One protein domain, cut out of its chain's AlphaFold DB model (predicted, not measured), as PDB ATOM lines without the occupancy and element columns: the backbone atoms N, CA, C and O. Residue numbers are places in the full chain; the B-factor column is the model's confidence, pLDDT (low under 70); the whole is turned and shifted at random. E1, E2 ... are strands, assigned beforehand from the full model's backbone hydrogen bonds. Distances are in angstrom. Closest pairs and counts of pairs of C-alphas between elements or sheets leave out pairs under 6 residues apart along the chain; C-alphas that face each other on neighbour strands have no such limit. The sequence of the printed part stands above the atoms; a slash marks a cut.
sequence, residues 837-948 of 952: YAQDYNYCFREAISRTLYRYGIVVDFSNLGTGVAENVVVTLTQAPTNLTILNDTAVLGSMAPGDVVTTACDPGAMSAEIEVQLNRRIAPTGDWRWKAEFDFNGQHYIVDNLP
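AT A GLANCE: This is residues 837 to 948 of the 952 residues of an uncharacterized protein of Desulfosarcina ovata subsp. ovata (UniProt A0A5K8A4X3). Picture a long sandwich of two strongly twisted sheets partly face to face, the five-strand sheet E1, E2, E4, E6 and E7 on one side and the four-strand sheet E5, E3, E8 and E9 on the other. The chain passes from one sheet to the other five times, and the long link from E6 to E7 folds back on itself. The printed part has 112 residues, with no named helix and nine named strands, E1 to E9 in chain order, class all strand; neighbour strands are antiparallel in both sheets, and the four-strand sheet has the order E5, E3, E8, E9. It is compact, with a radius of gyration of the C-alphas of 14.8 A, yet elongated, spanning 49 by 31 by 18 A.

HOW THE PARTS SIT: Begin at E2, residues 853 to 864, in the branched sheet. On one side of it is E1, residues 837 to 848, its hairpin partner; look at N 842 and O 859, 2.9 A apart. On the other side are E6, residues 901 to 903, with N 862 and O 902 at 2.9 A, and E7, residues 915 to 920, with N 856 and O 917 at 2.8 A. E2 lies on one side of E7, and on the other side find E4, residues 884 to 888, with N 918 and O 885 at 2.8 A. In the other sheet, E3, residues 870 to 879, pairs with edge strand E5, residues 890 to 896, where N 893 and O 873 are 2.8 A apart. E3 also pairs with E8, residues 930 to 937, at N 874 and O 934, 2.8 A. E8 forms a hairpin with edge strand E9, residues 940 to 947, at N 942 and O 935, 2.8 A. The parts of the sheets that face each other are 9.6 A centre to centre, with best planes 25 degrees apart. Between the sheets, the closest C-alphas of E5 and E6 are those of Leu 893 and Val 902, 6.4 A apart.

IN THESE COORDINATES: Find C-alpha 837 at (147.932, 185.386, 221.688); from there E1 runs 30.2 A and bends by 60 degrees at residue 840. E2 starts at C-alpha 853, (150.154, 156.511, 223.975), and runs 34.3 A. E3 covers 23.0 A and bends by 64 degrees at residue 873; E4 runs on into E5 across one residue, at 63 degrees. E8 covers 21.8 A, and E9 ends at C-alpha 947, (143.948, 183.169, 218.023).

THE WHOLE: The C-alphas farthest apart, of Arg 851 and Asn 938, are 49.7 A apart. The printed part has no cut. The link from E6 to E7 is long, 11 residues; in it, residues 906 to 907 pair antiparallel with 912 to 913. Mean pLDDT of the printed part is 86.4; residues 839, 867 and 948 are under 70.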
ATOM      1  N   TYR A 837     147.570 186.429 222.665       74.38
ATOM      2  CA  TYR A 837     147.932 185.386 221.688       74.38
ATOM      3  C   TYR A 837     148.971 184.397 222.238       74.38
ATOM      4  O   TYR A 837     149.690 184.725 223.178       74.38
ATOM      5  N   ALA A 838     149.055 183.196 221.649       70.06
ATOM      6  CA  ALA A 838     149.994 182.138 222.040       70.06
ATOM      7  C   ALA A 838     151.339 182.257 221.296       70.06
ATOM      8  O   ALA A 838     151.353 182.359 220.066       70.06
ATOM      9  N   GLN A 839     152.452 182.184 222.029       65.19
ATOM     10  CA  GLN A 839     153.820 182.329 221.524       65.19
ATOM     11  C   GLN A 839     154.561 180.993 221.386       65.19
ATOM     12  O   GLN A 839     154.913 180.619 220.274       65.19
ATOM     13  N   ASP A 840     154.765 180.254 222.482       72.81
ATOM     14  CA  ASP A 840     155.682 179.104 222.511       72.81
ATOM     15  C   ASP A 840     155.053 177.859 223.135       72.81
ATOM     16  O   ASP A 840     154.397 177.944 224.166       72.81
ATOM     17  N   TYR A 841     155.292 176.680 222.548       77.62
ATOM     18  CA  TYR A 841     154.774 175.397 223.045       77.62
ATOM     19  C   TYR A 841     155.902 174.524 223.587       77.62
ATOM     20  O   TYR A 841     156.696 173.959 222.831       77.62
ATOM     21  N   ASN A 842     155.922 174.329 224.903       81.50
ATOM     22  CA  ASN A 842     156.912 173.510 225.591       81.50
ATOM     23  C   ASN A 842     156.262 172.328 226.316       81.50
ATOM     24  O   ASN A 842     155.111 172.376 226.733       81.50
ATOM     25  N   TYR A 843     157.008 171.236 226.497       82.69
ATOM     26  CA  TYR A 843     156.548 170.108 227.312       82.69
ATOM     27  C   TYR A 843     157.094 170.241 228.730       82.69
ATOM     28  O   TYR A 843     158.310 170.279 228.911       82.69
ATOM     29  N   CYS A 844     156.220 170.224 229.735       85.25
ATOM     30  CA  CYS A 844     156.655 170.237 231.133       85.25
ATOM     31  C   CYS A 844     156.783 168.836 231.739       85.25
ATOM     32  O   CYS A 844     157.686 168.582 232.534       85.25
ATOM     33  N   PHE A 845     155.932 167.889 231.335       90.12
ATOM     34  CA  PHE A 845     156.096 166.482 231.692       90.12
ATOM     35  C   PHE A 845     155.629 165.555 230.576       90.12
ATOM     36  O   PHE A 845     154.880 165.929 229.672       90.12
ATOM     37  N   ARG A 846     156.074 164.301 230.667       90.81
ATOM     38  CA  ARG A 846     155.667 163.220 229.774       90.81
ATOM     39  C   ARG A 846     155.460 161.936 230.559       90.81
ATOM     40  O   ARG A 846     156.402 161.396 231.134       90.81
ATOM     41  N   GLU A 847     154.259 161.390 230.467       90.75
ATOM     42  CA  GLU A 847     153.875 160.105 231.037       90.75
ATOM     43  C   GLU A 847     153.670 159.070 229.925       90.75
ATOM     44  O   GLU A 847     152.974 159.315 228.938       90.75
ATOM     45  N   ALA A 848     154.274 157.890 230.057       88.06
ATOM     46  CA  ALA A 848     154.069 156.795 229.114       88.06
ATOM     47  C   ALA A 848     152.901 155.908 229.572       88.06
ATOM     48  O   ALA A 848     153.080 155.059 230.438       88.06
ATOM     49  N   ILE A 849     151.730 156.055 228.947       90.00
ATOM     50  CA  ILE A 849     150.547 155.224 229.236       90.00
ATOM     51  C   ILE A 849     150.703 153.837 228.594       90.00
ATOM     52  O   ILE A 849     150.354 152.807 229.167       90.00
ATOM     53  N   SER A 850     151.242 153.788 227.372       89.38
ATOM     54  CA  SER A 850     151.573 152.541 226.674       89.38
ATOM     55  C   SER A 850     152.725 152.749 225.686       89.38
ATOM     56  O   SER A 850     153.242 153.852 225.526       89.38
ATOM     57  N   ARG A 851     153.113 151.702 224.941       84.75
ATOM     58  CA  ARG A 851     154.123 151.819 223.865       84.75
ATOM     59  C   ARG A 851     153.745 152.830 222.771       84.75
ATOM     60  O   ARG A 851     154.616 153.229 222.002       84.75
ATOM     61  N   THR A 852     152.469 153.207 222.663       86.31
ATOM     62  CA  THR A 852     151.953 154.064 221.582       86.31
ATOM     63  C   THR A 852     151.179 155.288 222.064       86.31
ATOM     64  O   THR A 852     150.879 156.135 221.228       86.31
ATOM     65  N   LEU A 853     150.890 155.397 223.368       90.88
ATOM     66  CA  LEU A 853     150.154 156.511 223.975       90.88
ATOM     67  C   LEU A 853     150.995 157.201 225.050       90.88
ATOM     68  O   LEU A 853     151.529 156.525 225.933       90.88
ATOM     69  N   TYR A 854     151.068 158.526 224.978       90.81
ATOM     70  CA  TYR A 854     151.754 159.372 225.953       90.81
ATOM     71  C   TYR A 854     150.835 160.499 226.395       90.81
ATOM     72  O   TYR A 854     150.187 161.094 225.543       90.81
ATOM     73  N   ARG A 855     150.809 160.811 227.688       92.94
ATOM     74  CA  ARG A 855     150.192 162.035 228.203       92.94
ATOM     75  C   ARG A 855     151.276 163.081 228.405       92.94
ATOM     76  O   ARG A 855     152.353 162.767 228.913       92.94
ATOM     77  N   TYR A 856     150.997 164.290 227.956       90.94
ATOM     78  CA  TYR A 856     151.877 165.438 228.059       90.94
ATOM     79  C   TYR A 856     151.153 166.545 228.803       90.94
ATOM     80  O   TYR A 856     150.016 166.862 228.453       90.94
ATOM     81  N   GLY A 857     151.839 167.139 229.773       91.25
ATOM     82  CA  GLY A 857     151.555 168.506 230.178       91.25
ATOM     83  C   GLY A 857     152.286 169.434 229.222       91.25
ATOM     84  O   GLY A 857     153.494 169.267 229.002       91.25
ATOM     85  N   ILE A 858     151.546 170.356 228.625       88.44
ATOM     86  CA  ILE A 858     152.092 171.389 227.757       88.44
ATOM     87  C   ILE A 858     152.047 172.696 228.523       88.44
ATOM     88  O   ILE A 858     151.113 172.970 229.269       88.44
ATOM     89  N   VAL A 859     153.100 173.469 228.338       88.81
ATOM     90  CA  VAL A 859     153.212 174.825 228.824       88.81
ATOM     91  C   VAL A 859     153.229 175.738 227.616       88.81
ATOM     92  O   VAL A 859     154.006 175.499 226.686       88.81
ATOM     93  N   VAL A 860     152.340 176.726 227.621       88.12
ATOM     94  CA  VAL A 860     152.209 177.702 226.546       88.12
ATOM     95  C   VAL A 860     152.378 179.104 227.100       88.12
ATOM     96  O   VAL A 860     151.776 179.443 228.118       88.12
ATOM     97  N   ASP A 861     153.196 179.899 226.428       88.00
ATOM     98  CA  ASP A 861     153.369 181.312 226.745       88.00
ATOM     99  C   ASP A 861     152.324 182.127 225.991       88.00
ATOM    100  O   ASP A 861     152.206 182.014 224.771       88.00
ATOM    101  N   PHE A 862     151.554 182.937 226.709       87.56
ATOM    102  CA  PHE A 862     150.627 183.894 226.123       87.56
ATOM    103  C   PHE A 862     151.126 185.297 226.359       87.56
ATOM    104  O   PHE A 862     151.604 185.607 227.444       87.56
ATOM    105  N   SER A 863     150.982 186.154 225.359       84.50
ATOM    106  CA  SER A 863     151.376 187.551 225.465       84.50
ATOM    107  C   SER A 863     150.222 188.492 225.204       84.50
ATOM    108  O   SER A 863     149.411 188.249 224.309       84.50
ATOM    109  N   ASN A 864     150.181 189.588 225.955       85.06
ATOM    110  CA  ASN A 864     149.323 190.723 225.653       85.06
ATOM    111  C   ASN A 864     150.089 191.692 224.735       85.06
ATOM    112  O   ASN A 864     150.991 192.389 225.193       85.06
ATOM    113  N   LEU A 865     149.756 191.722 223.436       76.62
ATOM    114  CA  LEU A 865     150.286 192.747 222.510       76.62
ATOM    115  C   LEU A 865     149.553 194.071 222.630       76.62
ATOM    116  O   LEU A 865     149.978 195.058 222.035       76.62
ATOM    117  N   GLY A 866     148.440 194.068 223.356       73.44
ATOM    118  CA  GLY A 866     147.771 195.269 223.780       73.44
ATOM    119  C   GLY A 866     148.666 196.135 224.640       73.44
ATOM    120  O   GLY A 866     149.654 195.722 225.239       73.44
ATOM    121  N   THR A 867     148.254 197.374 224.707       68.25
ATOM    122  CA  THR A 867     148.895 198.471 225.429       68.25
ATOM    123  C   THR A 867     148.056 198.905 226.637       68.25
ATOM    124  O   THR A 867     148.461 199.796 227.374       68.25
ATOM    125  N   GLY A 868     146.930 198.222 226.888       72.94
ATOM    126  CA  GLY A 868     146.197 198.239 228.155       72.94
ATOM    127  C   GLY A 868     146.169 196.858 228.822       72.94
ATOM    128  O   GLY A 868     146.517 195.846 228.209       72.94
ATOM    129  N   VAL A 869     145.769 196.815 230.095       84.75
ATOM    130  CA  VAL A 869     145.718 195.578 230.893       84.75
ATOM    131  C   VAL A 869     144.522 194.730 230.461       84.75
ATOM    132  O   VAL A 869     143.385 195.168 230.602       84.75
ATOM    133  N   ALA A 870     144.769 193.516 229.969       86.19
ATOM    134  CA  ALA A 870     143.722 192.516 229.781       86.19
ATOM    135  C   ALA A 870     143.480 191.814 231.124       86.19
ATOM    136  O   ALA A 870     144.396 191.224 231.692       86.19
ATOM    137  N   GLU A 871     142.275 191.909 231.665       89.25
ATOM    138  CA  GLU A 871     141.891 191.352 232.959       89.25
ATOM    139  C   GLU A 871     141.182 190.010 232.789       89.25
ATOM    140  O   GLU A 871     140.597 189.725 231.747       89.25
ATOM    141  N   ASN A 872     141.220 189.171 233.827       91.19
ATOM    142  CA  ASN A 872     140.506 187.889 233.855       91.19
ATOM    143  C   ASN A 872     140.761 187.018 232.612       91.19
ATOM    144  O   ASN A 872     139.855 186.344 232.126       91.19
ATOM    145  N   VAL A 873     141.994 187.031 232.099       91.62
ATOM    146  CA  VAL A 873     142.346 186.344 230.862       91.62
ATOM    147  C   VAL A 873     142.215 184.837 231.061       91.62
ATOM    148  O   VAL A 873     142.893 184.228 231.894       91.62
ATOM    149  N   VAL A 874     141.353 184.232 230.255       92.50
ATOM    150  CA  VAL A 874     141.148 182.792 230.142       92.50
ATOM    151  C   VAL A 874     141.449 182.386 228.713       92.50
ATOM    152  O   VAL A 874     140.917 182.948 227.759       92.50
ATOM    153  N   VAL A 875     142.300 181.381 228.552       91.06
ATOM    154  CA  VAL A 875     142.643 180.835 227.238       91.06
ATOM    155  C   VAL A 875     142.233 179.374 227.172       91.06
ATOM    156  O   VAL A 875     142.531 178.584 228.069       91.06
ATOM    157  N   THR A 876     141.540 179.012 226.097       91.94
ATOM    158  CA  THR A 876     141.043 177.657 225.863       91.94
ATOM    159  C   THR A 876     141.604 177.110 224.561       91.94
ATOM    160  O   THR A 876     141.436 177.704 223.494       91.94
ATOM    161  N   LEU A 877     142.246 175.948 224.630       90.12
ATOM    162  CA  LEU A 877     142.704 175.186 223.481       90.12
ATOM    163  C   LEU A 877     141.496 174.543 222.799       90.12
ATOM    164  O   LEU A 877     140.971 173.526 223.245       90.12
ATOM    165  N   THR A 878     141.051 175.123 221.691       89.94
ATOM    166  CA  THR A 878     139.849 174.676 220.979       89.94
ATOM    167  C   THR A 878     140.145 173.620 219.919       89.94
ATOM    168  O   THR A 878     139.256 172.855 219.539       89.94
ATOM    169  N   GLN A 879     141.392 173.535 219.444       87.75
ATOM    170  CA  GLN A 879     141.808 172.541 218.459       87.75
ATOM    171  C   GLN A 879     143.276 172.147 218.645       87.75
ATOM    172  O   GLN A 879     144.124 173.006 218.862       87.75
ATOM    173  N   ALA A 880     143.583 170.858 218.490       86.12
ATOM    174  CA  ALA A 880     144.943 170.324 218.452       86.12
ATOM    175  C   ALA A 880     145.123 169.382 217.238       86.12
ATOM    176  O   ALA A 880     144.128 168.868 216.714       86.12
ATOM    177  N   PRO A 881     146.368 169.116 216.794       88.75
ATOM    178  CA  PRO A 881     146.660 168.159 215.724       88.75
ATOM    179  C   PRO A 881     146.013 166.780 215.930       88.75
ATOM    180  O   PRO A 881     145.923 166.281 217.046       88.75
ATOM    181  N   THR A 882     145.635 166.097 214.845       89.38
ATOM    182  CA  THR A 882     144.852 164.836 214.861       89.38
ATOM    183  C   THR A 882     145.468 163.673 215.640       89.38
ATOM    184  O   THR A 882     144.783 162.703 215.963       89.38
ATOM    185  N   ASN A 883     146.774 163.709 215.896       90.25
ATOM    186  CA  ASN A 883     147.475 162.711 216.698       90.25
ATOM    187  C   ASN A 883     147.447 163.013 218.205       90.25
ATOM    188  O   ASN A 883     147.937 162.192 218.983       90.25
ATOM    189  N   LEU A 884     146.892 164.154 218.606       90.25
ATOM    190  CA  LEU A 884     146.730 164.611 219.977       90.25
ATOM    191  C   LEU A 884     145.240 164.624 220.337       90.25
ATOM    192  O   LEU A 884     144.389 165.048 219.563       90.25
ATOM    193  N   THR A 885     144.915 164.136 221.526       90.62
ATOM    194  CA  THR A 885     143.587 164.286 222.130       90.62
ATOM    195  C   THR A 885     143.716 165.242 223.298       90.62
ATOM    196  O   THR A 885     144.539 164.994 224.177       90.62
ATOM    197  N   ILE A 886     142.939 166.320 223.312       92.06
ATOM    198  CA  ILE A 886     142.950 167.284 224.413       92.06
ATOM    199  C   ILE A 886     142.310 166.620 225.640       92.06
ATOM    200  O   ILE A 886     141.248 166.009 225.532       92.06
ATOM    201  N   LEU A 887     143.008 166.661 226.771       91.31
ATOM    202  CA  LEU A 887     142.565 166.104 228.053       91.31
ATOM    203  C   LEU A 887     142.173 167.207 229.036       91.31
ATOM    204  O   LEU A 887     141.197 167.044 229.761       91.31
ATOM    205  N   ASN A 888     142.936 168.301 229.041       92.81
ATOM    206  CA  ASN A 888     142.642 169.532 229.763       92.81
ATOM    207  C   ASN A 888     142.966 170.704 228.832       92.81
ATOM    208  O   ASN A 888     144.011 170.685 228.176       92.81
ATOM    209  N   ASP A 889     142.048 171.656 228.708       92.31
ATOM    210  CA  ASP A 889     142.026 172.619 227.605       92.31
ATOM    211  C   ASP A 889     142.093 174.079 228.042       92.31
ATOM    212  O   ASP A 889     142.279 174.933 227.185       92.31
ATOM    213  N   THR A 890     141.960 174.385 229.332       92.75
ATOM    214  CA  THR A 890     141.739 175.754 229.803       92.75
ATOM    215  C   THR A 890     142.800 176.176 230.810       92.75
ATOM    216  O   THR A 890     143.051 175.471 231.786       92.75
ATOM    217  N   ALA A 891     143.372 177.360 230.596       91.94
ATOM    218  CA  ALA A 891     144.282 178.022 231.521       91.94
ATOM    219  C   ALA A 891     143.732 179.395 231.926       91.94
ATOM    220  O   ALA A 891     143.192 180.128 231.093       91.94
ATOM    221  N   VAL A 892     143.872 179.735 233.210       93.31
ATOM    222  CA  VAL A 892     143.457 181.030 233.762       93.31
ATOM    223  C   VAL A 892     144.717 181.837 234.040       93.31
ATOM    224  O   VAL A 892     145.453 181.544 234.977       93.31
ATOM    225  N   LEU A 893     144.965 182.848 233.215       91.44
ATOM    226  CA  LEU A 893     146.201 183.633 233.242       91.44
ATOM    227  C   LEU A 893     146.107 184.852 234.172       91.44
ATOM    228  O   LEU A 893     147.131 185.406 234.563       91.44
ATOM    229  N   GLY A 894     144.894 185.250 234.565       90.50
ATOM    230  CA  GLY A 894     144.668 186.420 235.417       90.50
ATOM    231  C   GLY A 894     144.785 187.728 234.634       90.50
ATOM    232  O   GLY A 894     144.375 187.789 233.480       90.50
ATOM    233  N   SER A 895     145.298 188.784 235.265       90.12
ATOM    234  CA  SER A 895     145.514 190.068 234.591       90.12
ATOM    235  C   SER A 895     146.884 190.103 233.919       90.12
ATOM    236  O   SER A 895     147.892 189.828 234.565       90.12
ATOM    237  N   MET A 896     146.910 190.472 232.642       89.31
ATOM    238  CA  MET A 896     148.111 190.602 231.824       89.31
ATOM    239  C   MET A 896     148.302 192.068 231.434       89.31
ATOM    240  O   MET A 896     147.515 192.620 230.658       89.31
ATOM    241  N   ALA A 897     149.343 192.707 231.960       86.69
ATOM    242  CA  ALA A 897     149.732 194.053 231.563       86.69
ATOM    243  C   ALA A 897     150.308 194.065 230.129       86.69
ATOM    244  O   ALA A 897     150.599 193.011 229.557       86.69
ATOM    245  N   PRO A 898     150.458 195.245 229.511       83.88
ATOM    246  CA  PRO A 898     151.058 195.371 228.188       83.88
ATOM    247  C   PRO A 898     152.436 194.723 228.078       83.88
ATOM    248  O   PRO A 898     153.335 195.028 228.859       83.88
ATOM    249  N   GLY A 899     152.612 193.854 227.085       79.75
ATOM    250  CA  GLY A 899     153.859 193.122 226.868       79.75
ATOM    251  C   GLY A 899     154.121 191.990 227.865       79.75
ATOM    252  O   GLY A 899     155.135 191.305 227.719       79.75
ATOM    253  N   ASP A 900     153.234 191.761 228.841       89.19
ATOM    254  CA  ASP A 900     153.364 190.623 229.747       89.19
ATOM    255  C   ASP A 900     153.290 189.323 228.961       89.19
ATOM    256  O   ASP A 900     152.403 189.130 228.124       89.19
ATOM    257  N   VAL A 901     154.201 188.418 229.310       88.62
ATOM    258  CA  VAL A 901     154.185 187.026 228.884       88.62
ATOM    259  C   VAL A 901     153.805 186.183 230.093       88.62
ATOM    260  O   VAL A 901     154.563 186.112 231.063       88.62
ATOM    261  N   VAL A 902     152.630 185.558 230.058       90.50
ATOM    262  CA  VAL A 902     152.161 184.662 231.117       90.50
ATOM    263  C   VAL A 902     152.127 183.236 230.597       90.50
ATOM    264  O   VAL A 902     151.498 182.911 229.592       90.50
ATOM    265  N   THR A 903     152.828 182.380 231.323       89.81
ATOM    266  CA  THR A 903     152.999 180.967 231.025       89.81
ATOM    267  C   THR A 903     151.912 180.143 231.713       89.81
ATOM    268  O   THR A 903     151.733 180.265 232.926       89.81
ATOM    269  N   THR A 904     151.220 179.257 230.987       91.44
ATOM    270  CA  THR A 904     150.226 178.345 231.590       91.44
ATOM    271  C   THR A 904     150.858 177.480 232.685       91.44
ATOM    272  O   THR A 904     151.959 176.945 232.501       91.44
ATOM    273  N   ALA A 905     150.160 177.272 233.799       90.38
ATOM    274  CA  ALA A 905     150.710 176.573 234.949       90.38
ATOM    275  C   ALA A 905     150.925 175.072 234.682       90.38
ATOM    276  O   ALA A 905     150.080 174.360 234.126       90.38
ATOM    277  N   CYS A 906     152.066 174.561 235.147       89.38
ATOM    278  CA  CYS A 906     152.365 173.135 235.160       89.38
ATOM    279  C   CYS A 906     153.232 172.745 236.364       89.38
ATOM    280  O   CYS A 906     154.199 173.430 236.693       89.38
ATOM    281  N   ASP A 907     152.924 171.597 236.973       89.94
ATOM    282  CA  ASP A 907     153.718 170.951 238.018       89.94
ATOM    283  C   ASP A 907     154.272 169.603 237.506       89.94
ATOM    284  O   ASP A 907     153.553 168.594 237.469       89.94
ATOM    285  N   PRO A 908     155.563 169.539 237.121       85.06
ATOM    286  CA  PRO A 908     156.197 168.298 236.682       85.06
ATOM    287  C   PRO A 908     156.315 167.231 237.780       85.06
ATOM    288  O   PRO A 908     156.387 166.043 237.464       85.06
ATOM    289  N   GLY A 909     156.369 167.635 239.055       84.56
ATOM    290  CA  GLY A 909     156.490 166.733 240.201       84.56
ATOM    291  C   GLY A 909     155.177 166.022 240.523       84.56
ATOM    292  O   GLY A 909     155.192 164.835 240.851       84.56
ATOM    293  N   ALA A 910     154.053 166.727 240.372       88.06
ATOM    294  CA  ALA A 910     152.705 166.165 240.478       88.06
ATOM    295  C   ALA A 910     152.173 165.572 239.157       88.06
ATOM    296  O   ALA A 910     151.174 164.855 239.172       88.06
ATOM    297  N   MET A 911     152.850 165.835 238.030       87.88
ATOM    298  CA  MET A 911     152.423 165.462 236.672       87.88
ATOM    299  C   MET A 911     151.016 165.988 236.330       87.88
ATOM    300  O   MET A 911     150.164 165.246 235.832       87.88
ATOM    301  N   SER A 912     150.783 167.272 236.613       89.69
ATOM    302  CA  SER A 912     149.538 167.990 236.311       89.69
ATOM    303  C   SER A 912     149.820 169.314 235.607       89.69
ATOM    304  O   SER A 912     150.734 170.034 236.010       89.69
ATOM    305  N   ALA A 913     149.032 169.647 234.586       91.06
ATOM    306  CA  ALA A 913     149.104 170.933 233.893       91.06
ATOM    307  C   ALA A 913     147.706 171.492 233.600       91.06
ATOM    308  O   ALA A 913     146.729 170.744 233.509       91.06
ATOM    309  N   GLU A 914     147.616 172.807 233.418       92.81
ATOM    310  CA  GLU A 914     146.395 173.450 232.912       92.81
ATOM    311  C   GLU A 914     146.079 172.991 231.485       92.81
ATOM    312  O   GLU A 914     144.921 172.776 231.140       92.81
ATOM    313  N   ILE A 915     147.116 172.731 230.685       93.00
ATOM    314  CA  ILE A 915     146.979 172.233 229.319       93.00
ATOM    315  C   ILE A 915     147.576 170.836 229.226       93.00
ATOM    316  O   ILE A 915     148.781 170.623 229.388       93.00
ATOM    317  N   GLU A 916     146.725 169.862 228.928       92.62
ATOM    318  CA  GLU A 916     147.132 168.470 228.818       92.62
ATOM    319  C   GLU A 916     146.618 167.831 227.545       92.62
ATOM    320  O   GLU A 916     145.450 167.949 227.176       92.62
ATOM    321  N   VAL A 917     147.491 167.062 226.902       91.56
ATOM    322  CA  VAL A 917     147.152 166.323 225.691       91.56
ATOM    323  C   VAL A 917     147.657 164.891 225.761       91.56
ATOM    324  O   VAL A 917     148.688 164.579 226.360       91.56
ATOM    325  N   GLN A 918     146.950 163.994 225.087       92.06
ATOM    326  CA  GLN A 918     147.358 162.617 224.884       92.06
ATOM    327  C   GLN A 918     147.802 162.397 223.440       92.06
ATOM    328  O   GLN A 918     146.994 162.436 222.517       92.06
ATOM    329  N   LEU A 919     149.076 162.083 223.244       90.69
ATOM    330  CA  LEU A 919     149.652 161.728 221.954       90.69
ATOM    331  C   LEU A 919     149.446 160.252 221.625       90.69
ATOM    332  O   LEU A 919     149.894 159.374 222.366       90.69
ATOM    333  N   ASN A 920     148.911 159.981 220.436       91.25
ATOM    334  CA  ASN A 920     148.910 158.670 219.803       91.25
ATOM    335  C   ASN A 920     149.925 158.610 218.656       91.25
ATOM    336  O   ASN A 920     149.690 159.095 217.552       91.25
ATOM    337  N   ARG A 921     151.043 157.913 218.886       87.38
ATOM    338  CA  ARG A 921     152.145 157.804 217.911       87.38
ATOM    339  C   ARG A 921     151.807 157.007 216.647       87.38
ATOM    340  O   ARG A 921     152.646 156.933 215.755       87.38
ATOM    341  N   ARG A 922     150.638 156.361 216.574       89.19
ATOM    342  CA  ARG A 922     150.184 155.642 215.368       89.19
ATOM    343  C   ARG A 922     149.471 156.544 214.364       89.19
ATOM    344  O   ARG A 922     149.255 156.107 213.239       89.19
ATOM    345  N   ILE A 923     149.086 157.749 214.771       88.94
ATOM    346  CA  ILE A 923     148.379 158.713 213.932       88.94
ATOM    347  C   ILE A 923     149.402 159.762 213.486       88.94
ATOM    348  O   ILE A 923     150.162 160.276 214.307       88.94
ATOM    349  N   ALA A 924     149.460 160.048 212.186       85.31
ATOM    350  CA  ALA A 924     150.278 161.146 211.683       85.31
ATOM    351  C   ALA A 924     149.663 162.490 212.128       85.31
ATOM    352  O   ALA A 924     148.439 162.631 212.055       85.31
ATOM    353  N   PRO A 925     150.464 163.460 212.604       85.00
ATOM    354  CA  PRO A 925     149.960 164.790 212.930       85.00
ATOM    355  C   PRO A 925     149.466 165.492 211.660       85.00
ATOM    356  O   PRO A 925     150.235 165.672 210.718       85.00
ATOM    357  N   THR A 926     148.193 165.882 211.636       83.12
ATOM    358  CA  THR A 926     147.612 166.792 210.638       83.12
ATOM    359  C   THR A 926     146.708 167.800 211.349       83.12
ATOM    360  O   THR A 926     146.112 167.455 212.370       83.12
ATOM    361  N   GLY A 927     146.601 169.024 210.827       79.00
ATOM    362  CA  GLY A 927     145.875 170.124 211.471       79.00
ATOM    363  C   GLY A 927     146.728 170.920 212.462       79.00
ATOM    364  O   GLY A 927     147.819 170.492 212.836       79.00
ATOM    365  N   ASP A 928     146.198 172.070 212.875       81.56
ATOM    366  CA  ASP A 928     146.922 173.083 213.649       81.56
ATOM    367  C   ASP A 928     146.367 173.222 215.074       81.56
ATOM    368  O   ASP A 928     145.283 172.716 215.391       81.56
ATOM    369  N   TRP A 929     147.116 173.932 215.918       83.50
ATOM    370  CA  TRP A 929     146.664 174.387 217.230       83.50
ATOM    371  C   TRP A 929     145.771 175.616 217.058       83.50
ATOM    372  O   TRP A 929     146.136 176.536 216.328       83.50
ATOM    373  N   ARG A 930     144.612 175.647 217.716       86.12
ATOM    374  CA  ARG A 930     143.757 176.841 217.764       86.12
ATOM    375  C   ARG A 930     143.361 177.141 219.188       86.12
ATOM    376  O   ARG A 930     143.014 176.229 219.936       86.12
ATOM    377  N   TRP A 931     143.366 178.423 219.509       88.00
ATOM    378  CA  TRP A 931     142.980 178.923 220.815       88.00
ATOM    379  C   TRP A 931     141.808 179.879 220.700       88.00
ATOM    380  O   TRP A 931     141.605 180.521 219.668       88.00
ATOM    381  N   LYS A 932     141.052 179.957 221.784       89.06
ATOM    382  CA  LYS A 932     140.123 181.037 222.077       89.06
ATOM    383  C   LYS A 932     140.660 181.777 223.298       89.06
ATOM    384  O   LYS A 932     141.058 181.109 224.251       89.06
ATOM    385  N   ALA A 933     140.675 183.103 223.268       88.56
ATOM    386  CA  ALA A 933     140.884 183.913 224.465       88.56
ATOM    387  C   ALA A 933     139.579 184.597 224.862       88.56
ATOM    388  O   ALA A 933     138.868 185.129 224.012       88.56
ATOM    389  N   GLU A 934     139.298 184.590 226.155       90.38
ATOM    390  CA  GLU A 934     138.261 185.377 226.803       90.38
ATOM    391  C   GLU A 934     138.950 186.282 227.816       90.38
ATOM    392  O   GLU A 934     139.782 185.811 228.589       90.38
ATOM    393  N   PHE A 935     138.663 187.575 227.796       89.38
ATOM    394  CA  PHE A 935     139.247 188.512 228.749       89.38
ATOM    395  C   PHE A 935     138.346 189.724 228.916       89.38
ATOM    396  O   PHE A 935     137.605 190.097 228.005       89.38
ATOM    397  N   ASP A 936     138.431 190.349 230.080       85.31
ATOM    398  CA  ASP A 936     137.808 191.634 230.327       85.31
ATOM    399  C   ASP A 936     138.804 192.743 230.004       85.31
ATOM    400  O   ASP A 936     140.004 192.639 230.261       85.31
ATOM    401  N   PHE A 937     138.317 193.820 229.413       81.25
ATOM    402  CA  PHE A 937     139.144 194.958 229.074       81.25
ATOM    403  C   PHE A 937     138.311 196.229 229.137       81.25
ATOM    404  O   PHE A 937     137.266 196.342 228.497       81.25
ATOM    405  N   ASN A 938     138.752 197.164 229.978       76.06
ATOM    406  CA  ASN A 938     138.016 198.387 230.289       76.06
ATOM    407  C   ASN A 938     136.536 198.128 230.674       76.06
ATOM    408  O   ASN A 938     135.622 198.815 230.227       76.06
ATOM    409  N   GLY A 939     136.287 197.071 231.461       78.12
ATOM    410  CA  GLY A 939     134.949 196.694 231.941       78.12
ATOM    411  C   GLY A 939     134.035 195.990 230.925       78.12
ATOM    412  O   GLY A 939     132.903 195.655 231.272       78.12
ATOM    413  N   GLN A 940     134.501 195.746 229.698       79.44
ATOM    414  CA  GLN A 940     133.796 194.975 228.665       79.44
ATOM    415  C   GLN A 940     134.410 193.576 228.533       79.44
ATOM    416  O   GLN A 940     135.620 193.423 228.670       79.44
ATOM    417  N   HIS A 941     133.587 192.567 228.241       85.31
ATOM    418  CA  HIS A 941     134.035 191.183 228.067       85.31
ATOM    419  C   HIS A 941     134.243 190.858 226.584       85.31
ATOM    420  O   HIS A 941     133.306 190.961 225.789       85.31
ATOM    421  N   TYR A 942     135.448 190.426 226.220       84.25
ATOM    422  CA  TYR A 942     135.835 190.111 224.849       84.25
ATOM    423  C   TYR A 942     136.073 188.618 224.671       84.25
ATOM    424  O   TYR A 942     136.672 187.959 225.518       84.25
ATOM    425  N   ILE A 943     135.646 188.099 223.517       86.38
ATOM    426  CA  ILE A 943     135.879 186.717 223.094       86.38
ATOM    427  C   ILE A 943     136.561 186.749 221.729       86.38
ATOM    428  O   ILE A 943     135.976 187.205 220.747       86.38
ATOM    429  N   VAL A 944     137.790 186.241 221.663       83.88
ATOM    430  CA  VAL A 944     138.576 186.155 220.430       83.88
ATOM    431  C   VAL A 944     138.762 184.692 220.053       83.88
ATOM    432  O   VAL A 944     139.530 183.957 220.677       83.88
ATOM    433  N   ASP A 945     138.059 184.269 219.007       81.69
ATOM    434  CA  ASP A 945     138.171 182.926 218.446       81.69
ATOM    435  C   ASP A 945     139.326 182.814 217.445       81.69
ATOM    436  O   ASP A 945     139.604 183.730 216.675       81.69
ATOM    437  N   ASN A 946     139.928 181.623 217.368       77.31
ATOM    438  CA  ASN A 946     141.012 181.296 216.435       77.31
ATOM    439  C   ASN A 946     142.223 182.229 216.571       77.31
ATOM    440  O   ASN A 946     142.704 182.758 215.568       77.31
ATOM    441  N   LEU A 947     142.732 182.395 217.796       76.50
ATOM    442  CA  LEU A 947     143.948 183.169 218.023       76.50
ATOM    443  C   LEU A 947     145.054 182.719 217.056       76.50
ATOM    444  O   LEU A 947     145.308 181.510 216.946       76.50
ATOM    445  N   PRO A 948     145.706 183.658 216.354       61.69
ATOM    446  CA  PRO A 948     146.785 183.317 215.449       61.69
ATOM    447  C   PRO A 948     147.932 182.689 216.247       61.69
ATOM    448  O   PRO A 948     148.450 183.285 217.187       61.69
TER     449      PRO A 948